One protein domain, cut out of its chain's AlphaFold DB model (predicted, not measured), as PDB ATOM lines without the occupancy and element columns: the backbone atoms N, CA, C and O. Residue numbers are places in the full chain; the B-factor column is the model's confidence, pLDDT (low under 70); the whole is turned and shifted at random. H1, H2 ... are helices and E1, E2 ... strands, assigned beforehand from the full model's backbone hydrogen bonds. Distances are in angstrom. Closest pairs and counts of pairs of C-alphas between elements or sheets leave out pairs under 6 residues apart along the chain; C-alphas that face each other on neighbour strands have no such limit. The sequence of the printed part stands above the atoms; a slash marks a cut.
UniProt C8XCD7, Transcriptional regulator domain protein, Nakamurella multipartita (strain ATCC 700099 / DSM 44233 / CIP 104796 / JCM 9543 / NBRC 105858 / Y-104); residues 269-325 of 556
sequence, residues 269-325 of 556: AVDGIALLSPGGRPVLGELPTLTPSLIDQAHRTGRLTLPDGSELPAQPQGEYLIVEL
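This is residues 269 to 325 of the 556 residues of the protein "Transcriptional regulator domain protein" of Nakamurella multipartita (strain ATCC 700099 / DSM 44233 / CIP 104796 / JCM 9543 / NBRC 105858 / Y-104) (UniProt C8XCD7). One strongly twisted sheet of five strands has a single helix, H1, packed over one face, close to E3, E4 and E5, and its other face bare. The printed part has 57 residues, with named elements in the order E1 E2 H1 E3 E4 E5; the class is mixed, helices and strands. The sheet runs E2 E1 E5 E4 E3, antiparallel throughout. The whole is compact, with a radius of gyration of the C-alphas of 9.7 A and spans of 27 by 25 by 18 A.

E1, residues 273 to 276, forms a hairpin with edge strand E2, residues 282 to 284; N 283 and O 275 are 2.8 A apart. H1, residues 292 to 301, is on the sheet, in two layers, a helix on one face of a sheet. Every O i to N i+4 pair in H1 is within hydrogen-bond range. The closest C-alphas of H1 and edge strand E3, residues 303 to 305, are those of Ala 298 and Leu 304, 4.8 A apart. E4, residues 311 to 317, is staggered: 311 to 313 pair with E3, N 312 to O 304 at 2.8 A, and 314 to 317 with E5, residues 320 to 324, N 315 to O 322 at 2.8 A. E3, E4 and E5 are a meander, each strand the antiparallel neighbour of the one before. E5 and E1 are antiparallel at 154 degrees, with N 276 and O 321 2.8 A apart. E2 is apart from E3 and E4.

E1 begins at C-alpha 273 (126.954, 178.569, 157.464) and E5 ends at C-alpha 324 (129.641, 180.450, 153.885). E4 is 18.5 A long, H1 14.3 A, E5 13.3 A, E1 10.0 A, E3 6.5 A and E2 5.5 A.

The C-alphas of Ala 269 and Ser 293, the two farthest apart, are 28.4 A apart. The printed part has no cut and no long link. Mean pLDDT of the printed part is 88.8; residues 269 to 271 are under 70.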
ATOM      1  N   ALA A 269     120.606 183.825 160.671       65.44
ATOM      2  CA  ALA A 269     120.256 182.548 160.064       65.44
ATOM      3  C   ALA A 269     121.512 181.674 160.017       65.44
ATOM      4  O   ALA A 269     122.518 182.054 159.422       65.44
ATOM      5  N   VAL A 270     121.451 180.523 160.685       65.31
ATOM      6  CA  VAL A 270     122.527 179.518 160.701       65.31
ATOM      7  C   VAL A 270     122.459 178.626 159.451       65.31
ATOM      8  O   VAL A 270     123.459 178.038 159.043       65.31
ATOM      9  N   ASP A 271     121.286 178.562 158.814       66.00
ATOM     10  CA  ASP A 271     121.053 177.847 157.562       66.00
ATOM     11  C   ASP A 271     121.812 178.545 156.423       66.00
ATOM     12  O   ASP A 271     121.367 179.557 155.885       66.00
ATOM     13  N   GLY A 272     122.994 178.023 156.094       77.31
ATOM     14  CA  GLY A 272     123.913 178.617 155.113       77.31
ATOM     15  C   GLY A 272     125.329 178.840 155.639       77.31
ATOM     16  O   GLY A 272     126.167 179.364 154.915       77.31
ATOM     17  N   ILE A 273     125.621 178.440 156.878       87.94
ATOM     18  CA  ILE A 273     126.954 178.569 157.464       87.94
ATOM     19  C   ILE A 273     127.397 177.225 158.039       87.94
ATOM     20  O   ILE A 273     126.619 176.520 158.685       87.94
ATOM     21  N   ALA A 274     128.664 176.880 157.826       91.50
ATOM     22  CA  ALA A 274     129.354 175.848 158.585       91.50
ATOM     23  C   ALA A 274     130.426 176.478 159.478       91.50
ATOM     24  O   ALA A 274     131.023 177.493 159.135       91.50
ATOM     25  N   LEU A 275     130.678 175.859 160.627       94.69
ATOM     26  CA  LEU A 275     131.780 176.204 161.518       94.69
ATOM     27  C   LEU A 275     132.711 175.002 161.590       94.69
ATOM     28  O   LEU A 275     132.274 173.922 161.989       94.69
ATOM     29  N   LEU A 276     133.975 175.185 161.234       95.25
ATOM     30  CA  LEU A 276     135.006 174.158 161.329       95.25
ATOM     31  C   LEU A 276     135.915 174.435 162.528       95.25
ATOM     32  O   LEU A 276     136.273 175.584 162.799       95.25
ATOM     33  N   SER A 277     136.274 173.373 163.248       94.62
ATOM     34  CA  SER A 277     137.305 173.407 164.285       94.62
ATOM     35  C   SER A 277     138.690 173.662 163.670       94.62
ATOM     36  O   SER A 277     138.869 173.441 162.467       94.62
ATOM     37  N   PRO A 278     139.703 174.027 164.479       90.69
ATOM     38  CA  PRO A 278     141.083 174.151 163.993       90.69
ATOM     39  C   PRO A 278     141.607 172.842 163.375       90.69
ATOM     40  O   PRO A 278     142.418 172.847 162.454       90.69
ATOM     41  N   GLY A 279     141.110 171.696 163.859       90.38
ATOM     42  CA  GLY A 279     141.433 170.378 163.318       90.38
ATOM     43  C   GLY A 279     140.642 169.978 162.068       90.38
ATOM     44  O   GLY A 279     140.835 168.871 161.576       90.38
ATOM     45  N   GLY A 280     139.752 170.842 161.571       90.88
ATOM     46  CA  GLY A 280     138.973 170.646 160.347       90.88
ATOM     47  C   GLY A 280     137.677 169.853 160.505       90.88
ATOM     48  O   GLY A 280     137.024 169.540 159.511       90.88
ATOM     49  N   ARG A 281     137.256 169.544 161.734       93.50
ATOM     50  CA  ARG A 281     135.973 168.880 161.995       93.50
ATOM     51  C   ARG A 281     134.822 169.891 161.940       93.50
ATOM     52  O   ARG A 281     134.939 170.963 162.534       93.50
ATOM     53  N   PRO A 282     133.670 169.547 161.342       92.00
ATOM     54  CA  PRO A 282     132.462 170.356 161.454       92.00
ATOM     55  C   PRO A 282     131.952 170.400 162.899       92.00
ATOM     56  O   PRO A 282     131.614 169.388 163.518       92.00
ATOM     57  N   VAL A 283     131.900 171.610 163.439       92.56
ATOM     58  CA  VAL A 283     131.332 171.949 164.746       92.56
ATOM     59  C   VAL A 283     129.867 172.354 164.592       92.56
ATOM     60  O   VAL A 283     129.062 172.087 165.488       92.56
ATOM     61  N   LEU A 284     129.526 172.977 163.461       90.31
ATOM     62  CA  LEU A 284     128.182 173.371 163.042       90.31
ATOM     63  C   LEU A 284     128.089 173.300 161.510       90.31
ATOM     64  O   LEU A 284     129.093 173.492 160.827       90.31
ATOM     65  N   GLY A 285     126.888 173.056 160.983       82.56
ATOM     66  CA  GLY A 285     126.661 172.880 159.548       82.56
ATOM     67  C   GLY A 285     127.168 171.531 159.026       82.56
ATOM     68  O   GLY A 285     127.779 170.746 159.753       82.56
ATOM     69  N   GLU A 286     126.879 171.244 157.758       81.50
ATOM     70  CA  GLU A 286     127.280 169.993 157.109       81.50
ATOM     71  C   GLU A 286     128.430 170.237 156.126       81.50
ATOM     72  O   GLU A 286     128.230 170.745 155.026       81.50
ATOM     73  N   LEU A 287     129.635 169.833 156.527       83.44
ATOM     74  CA  LEU A 287     130.826 169.725 155.684       83.44
ATOM     75  C   LEU A 287     131.561 168.419 156.023       83.44
ATOM     76  O   LEU A 287     131.409 167.913 157.138       83.44
ATOM     77  N   PRO A 288     132.354 167.849 155.101       85.12
ATOM     78  CA  PRO A 288     133.259 166.762 155.453       85.12
ATOM     79  C   PRO A 288     134.308 167.243 156.466       85.12
ATOM     80  O   PRO A 288     134.645 168.425 156.507       85.12
ATOM     81  N   THR A 289     134.862 166.322 157.256       89.44
ATOM     82  CA  THR A 289     136.066 166.615 158.044       89.44
ATOM     83  C   THR A 289     137.229 166.879 157.094       89.44
ATOM     84  O   THR A 289     137.517 166.066 156.215       89.44
ATOM     85  N   LEU A 290     137.893 168.014 157.278       90.25
ATOM     86  CA  LEU A 290     139.019 168.466 156.470       90.25
ATOM     87  C   LEU A 290     140.333 168.320 157.233       90.25
ATOM     88  O   LEU A 290     140.352 168.090 158.439       90.25
ATOM     89  N   THR A 291     141.447 168.441 156.517       90.69
ATOM     90  CA  THR A 291     142.772 168.412 157.138       90.69
ATOM     91  C   THR A 291     143.109 169.773 157.755       90.69
ATOM     92  O   THR A 291     142.707 170.802 157.205       90.69
ATOM     93  N   PRO A 292     143.907 169.818 158.839       89.88
ATOM     94  CA  PRO A 292     144.365 171.080 159.429       89.88
ATOM     95  C   PRO A 292     145.047 172.006 158.412       89.88
ATOM     96  O   PRO A 292     144.813 173.207 158.410       89.88
ATOM     97  N   SER A 293     145.800 171.448 157.457       90.50
ATOM     98  CA  SER A 293     146.457 172.223 156.398       90.50
ATOM     99  C   SER A 293     145.479 173.019 155.524       90.50
ATOM    100  O   SER A 293     145.817 174.117 155.081       90.50
ATOM    101  N   LEU A 294     144.275 172.487 155.272       91.31
ATOM    102  CA  LEU A 294     143.227 173.203 154.535       91.31
ATOM    103  C   LEU A 294     142.621 174.331 155.376       91.31
ATOM    104  O   LEU A 294     142.307 175.390 154.833       91.31
ATOM    105  N   ILE A 295     142.506 174.133 156.692       93.75
ATOM    106  CA  ILE A 295     142.054 175.168 157.630       93.75
ATOM    107  C   ILE A 295     143.075 176.308 157.690       93.75
ATOM    108  O   ILE A 295     142.712 177.465 157.488       93.75
ATOM    109  N   ASP A 296     144.362 175.989 157.833       92.00
ATOM    110  CA  ASP A 296     145.456 176.966 157.820       92.00
ATOM    111  C   ASP A 296     145.537 177.742 156.501       92.00
ATOM    112  O   ASP A 296     145.800 178.948 156.485       92.00
ATOM    113  N   GLN A 297     145.330 177.060 155.369       92.88
ATOM    114  CA  GLN A 297     145.244 177.713 154.066       92.88
ATOM    115  C   GLN A 297     144.084 178.709 154.049       92.88
ATOM    116  O   GLN A 297     144.302 179.870 153.706       92.88
ATOM    117  N   ALA A 298     142.888 178.279 154.452       94.12
ATOM    118  CA  ALA A 298     141.702 179.125 154.452       94.12
ATOM    119  C   ALA A 298     141.838 180.330 155.395       94.12
ATOM    120  O   ALA A 298     141.399 181.424 155.041       94.12
ATOM    121  N   HIS A 299     142.523 180.180 156.533       94.00
ATOM    122  CA  HIS A 299     142.871 181.297 157.415       94.00
ATOM    123  C   HIS A 299     143.710 182.373 156.716       94.00
ATOM    124  O   HIS A 299     143.523 183.561 156.975       94.00
ATOM    125  N   ARG A 300     144.632 181.974 155.831       93.06
ATOM    126  CA  ARG A 300     145.504 182.901 155.092       93.06
ATOM    127  C   ARG A 300     144.833 183.508 153.862       93.06
ATOM    128  O   ARG A 300     145.124 184.651 153.524       93.06
ATOM    129  N   THR A 301     143.989 182.747 153.169       93.81
ATOM    130  CA  THR A 301     143.416 183.143 151.870       93.81
ATOM    131  C   THR A 301     142.000 183.709 151.966       93.81
ATOM    132  O   THR A 301     141.541 184.331 151.011       93.81
ATOM    133  N   GLY A 302     141.285 183.467 153.071       94.19
ATOM    134  CA  GLY A 302     139.852 183.759 153.197       94.19
ATOM    135  C   GLY A 302     138.960 182.858 152.328       94.19
ATOM    136  O   GLY A 302     137.803 183.188 152.065       94.19
ATOM    137  N   ARG A 303     139.497 181.744 151.814       93.62
ATOM    138  CA  ARG A 303     138.778 180.797 150.947       93.62
ATOM    139  C   ARG A 303     139.145 179.362 151.294       93.62
ATOM    140  O   ARG A 303     140.326 179.023 151.365       93.62
ATOM    141  N   LEU A 304     138.133 178.519 151.463       93.81
ATOM    142  CA  LEU A 304     138.278 177.094 151.725       93.81
ATOM    143  C   LEU A 304     138.125 176.298 150.429       93.81
ATOM    144  O   LEU A 304     137.058 176.319 149.821       93.81
ATOM    145  N   THR A 305     139.163 175.565 150.036       90.94
ATOM    146  CA  THR A 305     139.096 174.616 148.917       90.94
ATOM    147  C   THR A 305     138.710 173.235 149.446       90.94
ATOM    148  O   THR A 305     139.418 172.664 150.275       90.94
ATOM    149  N   LEU A 306     137.583 172.695 148.986       86.69
ATOM    150  CA  LEU A 306     137.119 171.353 149.328       86.69
ATOM    151  C   LEU A 306     137.835 170.278 148.482       86.69
ATOM    152  O   LEU A 306     138.387 170.590 147.425       86.69
ATOM    153  N   PRO A 307     137.821 168.996 148.904       79.00
ATOM    154  CA  PRO A 307     138.480 167.909 148.167       79.00
ATOM    155  C   PRO A 307     137.976 167.696 146.733       79.00
ATOM    156  O   PRO A 307     138.694 167.136 145.910       79.00
ATOM    157  N   ASP A 308     136.754 168.134 146.426       79.75
ATOM    158  CA  ASP A 308     136.170 168.100 145.079       79.75
ATOM    159  C   ASP A 308     136.628 169.272 144.185       79.75
ATOM    160  O   ASP A 308     136.189 169.391 143.041       79.75
ATOM    161  N   GLY A 309     137.513 170.134 144.698       82.19
ATOM    162  CA  GLY A 309     138.038 171.313 144.015       82.19
ATOM    163  C   GLY A 309     137.136 172.545 144.101       82.19
ATOM    164  O   GLY A 309     137.506 173.593 143.573       82.19
ATOM    165  N   SER A 310     135.972 172.457 144.751       83.94
ATOM    166  CA  SER A 310     135.112 173.622 144.956       83.94
ATOM    167  C   SER A 310     135.709 174.585 145.985       83.94
ATOM    168  O   SER A 310     136.392 174.178 146.924       83.94
ATOM    169  N   GLU A 311     135.460 175.881 145.806       90.31
ATOM    170  CA  GLU A 311     135.928 176.914 146.728       90.31
ATOM    171  C   GLU A 311     134.761 177.620 147.407       90.31
ATOM    172  O   GLU A 311     133.847 178.117 146.744       90.31
ATOM    173  N   LEU A 312     134.838 177.712 148.730       91.62
ATOM    174  CA  LEU A 312     133.852 178.366 149.574       91.62
ATOM    175  C   LEU A 312     134.459 179.605 150.246       91.62
ATOM    176  O   LEU A 312     135.613 179.546 150.688       91.62
ATOM    177  N   PRO A 313     133.723 180.728 150.350       92.94
ATOM    178  CA  PRO A 313     134.147 181.854 151.173       92.94
ATOM    179  C   PRO A 313     134.301 181.408 152.625       92.94
ATOM    180  O   PRO A 313     133.449 180.692 153.158       92.94
ATOM    181  N   ALA A 314     135.393 181.820 153.261       94.12
ATOM    182  CA  ALA A 314     135.668 181.466 154.641       94.12
ATOM    183  C   ALA A 314     136.202 182.667 155.424       94.12
ATOM    184  O   ALA A 314     137.017 183.442 154.928       94.12
ATOM    185  N   GLN A 315     135.759 182.800 156.668       92.69
ATOM    186  CA  GLN A 315     136.151 183.861 157.579       92.69
ATOM    187  C   GLN A 315     136.721 183.265 158.876       92.69
ATOM    188  O   GLN A 315     136.052 182.462 159.533       92.69
ATOM    189  N   PRO A 316     137.932 183.675 159.289       92.81
ATOM    190  CA  PRO A 316     138.476 183.348 160.603       92.81
ATOM    191  C   PRO A 316     137.600 183.849 161.756       92.81
ATOM    192  O   PRO A 316     137.206 185.016 161.784       92.81
ATOM    193  N   GLN A 317     137.388 182.995 162.754       91.06
ATOM    194  CA  GLN A 317     136.745 183.310 164.026       91.06
ATOM    195  C   GLN A 317     137.612 182.767 165.171       91.06
ATOM    196  O   GLN A 317     137.396 181.673 165.693       91.06
ATOM    197  N   GLY A 318     138.637 183.532 165.557       89.50
ATOM    198  CA  GLY A 318     139.697 183.016 166.430       89.50
ATOM    199  C   GLY A 318     140.477 181.911 165.713       89.50
ATOM    200  O   GLY A 318     140.954 182.138 164.607       89.50
ATOM    201  N   GLU A 319     140.576 180.729 166.323       89.44
ATOM    202  CA  GLU A 319     141.164 179.528 165.699       89.44
ATOM    203  C   GLU A 319     140.152 178.708 164.871       89.44
ATOM    204  O   GLU A 319     140.514 177.722 164.236       89.44
ATOM    205  N   TYR A 320     138.870 179.076 164.915       94.88
ATOM    206  CA  TYR A 320     137.814 178.415 164.153       94.88
ATOM    207  C   TYR A 320     137.624 179.095 162.800       94.88
ATOM    208  O   TYR A 320     137.970 180.265 162.615       94.88
ATOM    209  N   LEU A 321     136.994 178.380 161.872       95.25
ATOM    210  CA  LEU A 321     136.700 178.887 160.540       95.25
ATOM    211  C   LEU A 321     135.193 178.864 160.277       95.25
ATOM    212  O   LEU A 321     134.568 177.803 160.295       95.25
ATOM    213  N   ILE A 322     134.614 180.033 160.016       94.38
ATOM    214  CA  ILE A 322     133.246 180.177 159.520       94.38
ATOM    215  C   ILE A 322     133.298 180.030 158.001       94.38
ATOM    216  O   ILE A 322     134.084 180.702 157.345       94.38
ATOM    217  N   VAL A 323     132.473 179.161 157.435       93.12
ATOM    218  CA  VAL A 323     132.398 178.913 155.994       93.12
ATOM    219  C   VAL A 323     131.000 179.263 155.524       93.12
ATOM    220  O   VAL A 323     130.019 178.710 156.028       93.12
ATOM    221  N   GLU A 324     130.906 180.161 154.549       88.88
ATOM    222  CA  GLU A 324     129.641 180.450 153.885       88.88
ATOM    223  C   GLU A 324     129.334 179.308 152.922       88.88
ATOM    224  O   GLU A 324     130.025 179.079 151.925       88.88
ATOM    225  N   LEU A 325     128.288 178.561 153.242       82.25
ATOM    226  CA  LEU A 325     127.764 177.551 152.348       82.25
ATOM    227  C   LEU A 325     126.913 178.272 151.302       82.25
ATOM    228  O   LEU A 325     126.099 179.127 151.666       82.25
TER     229      LEU A 325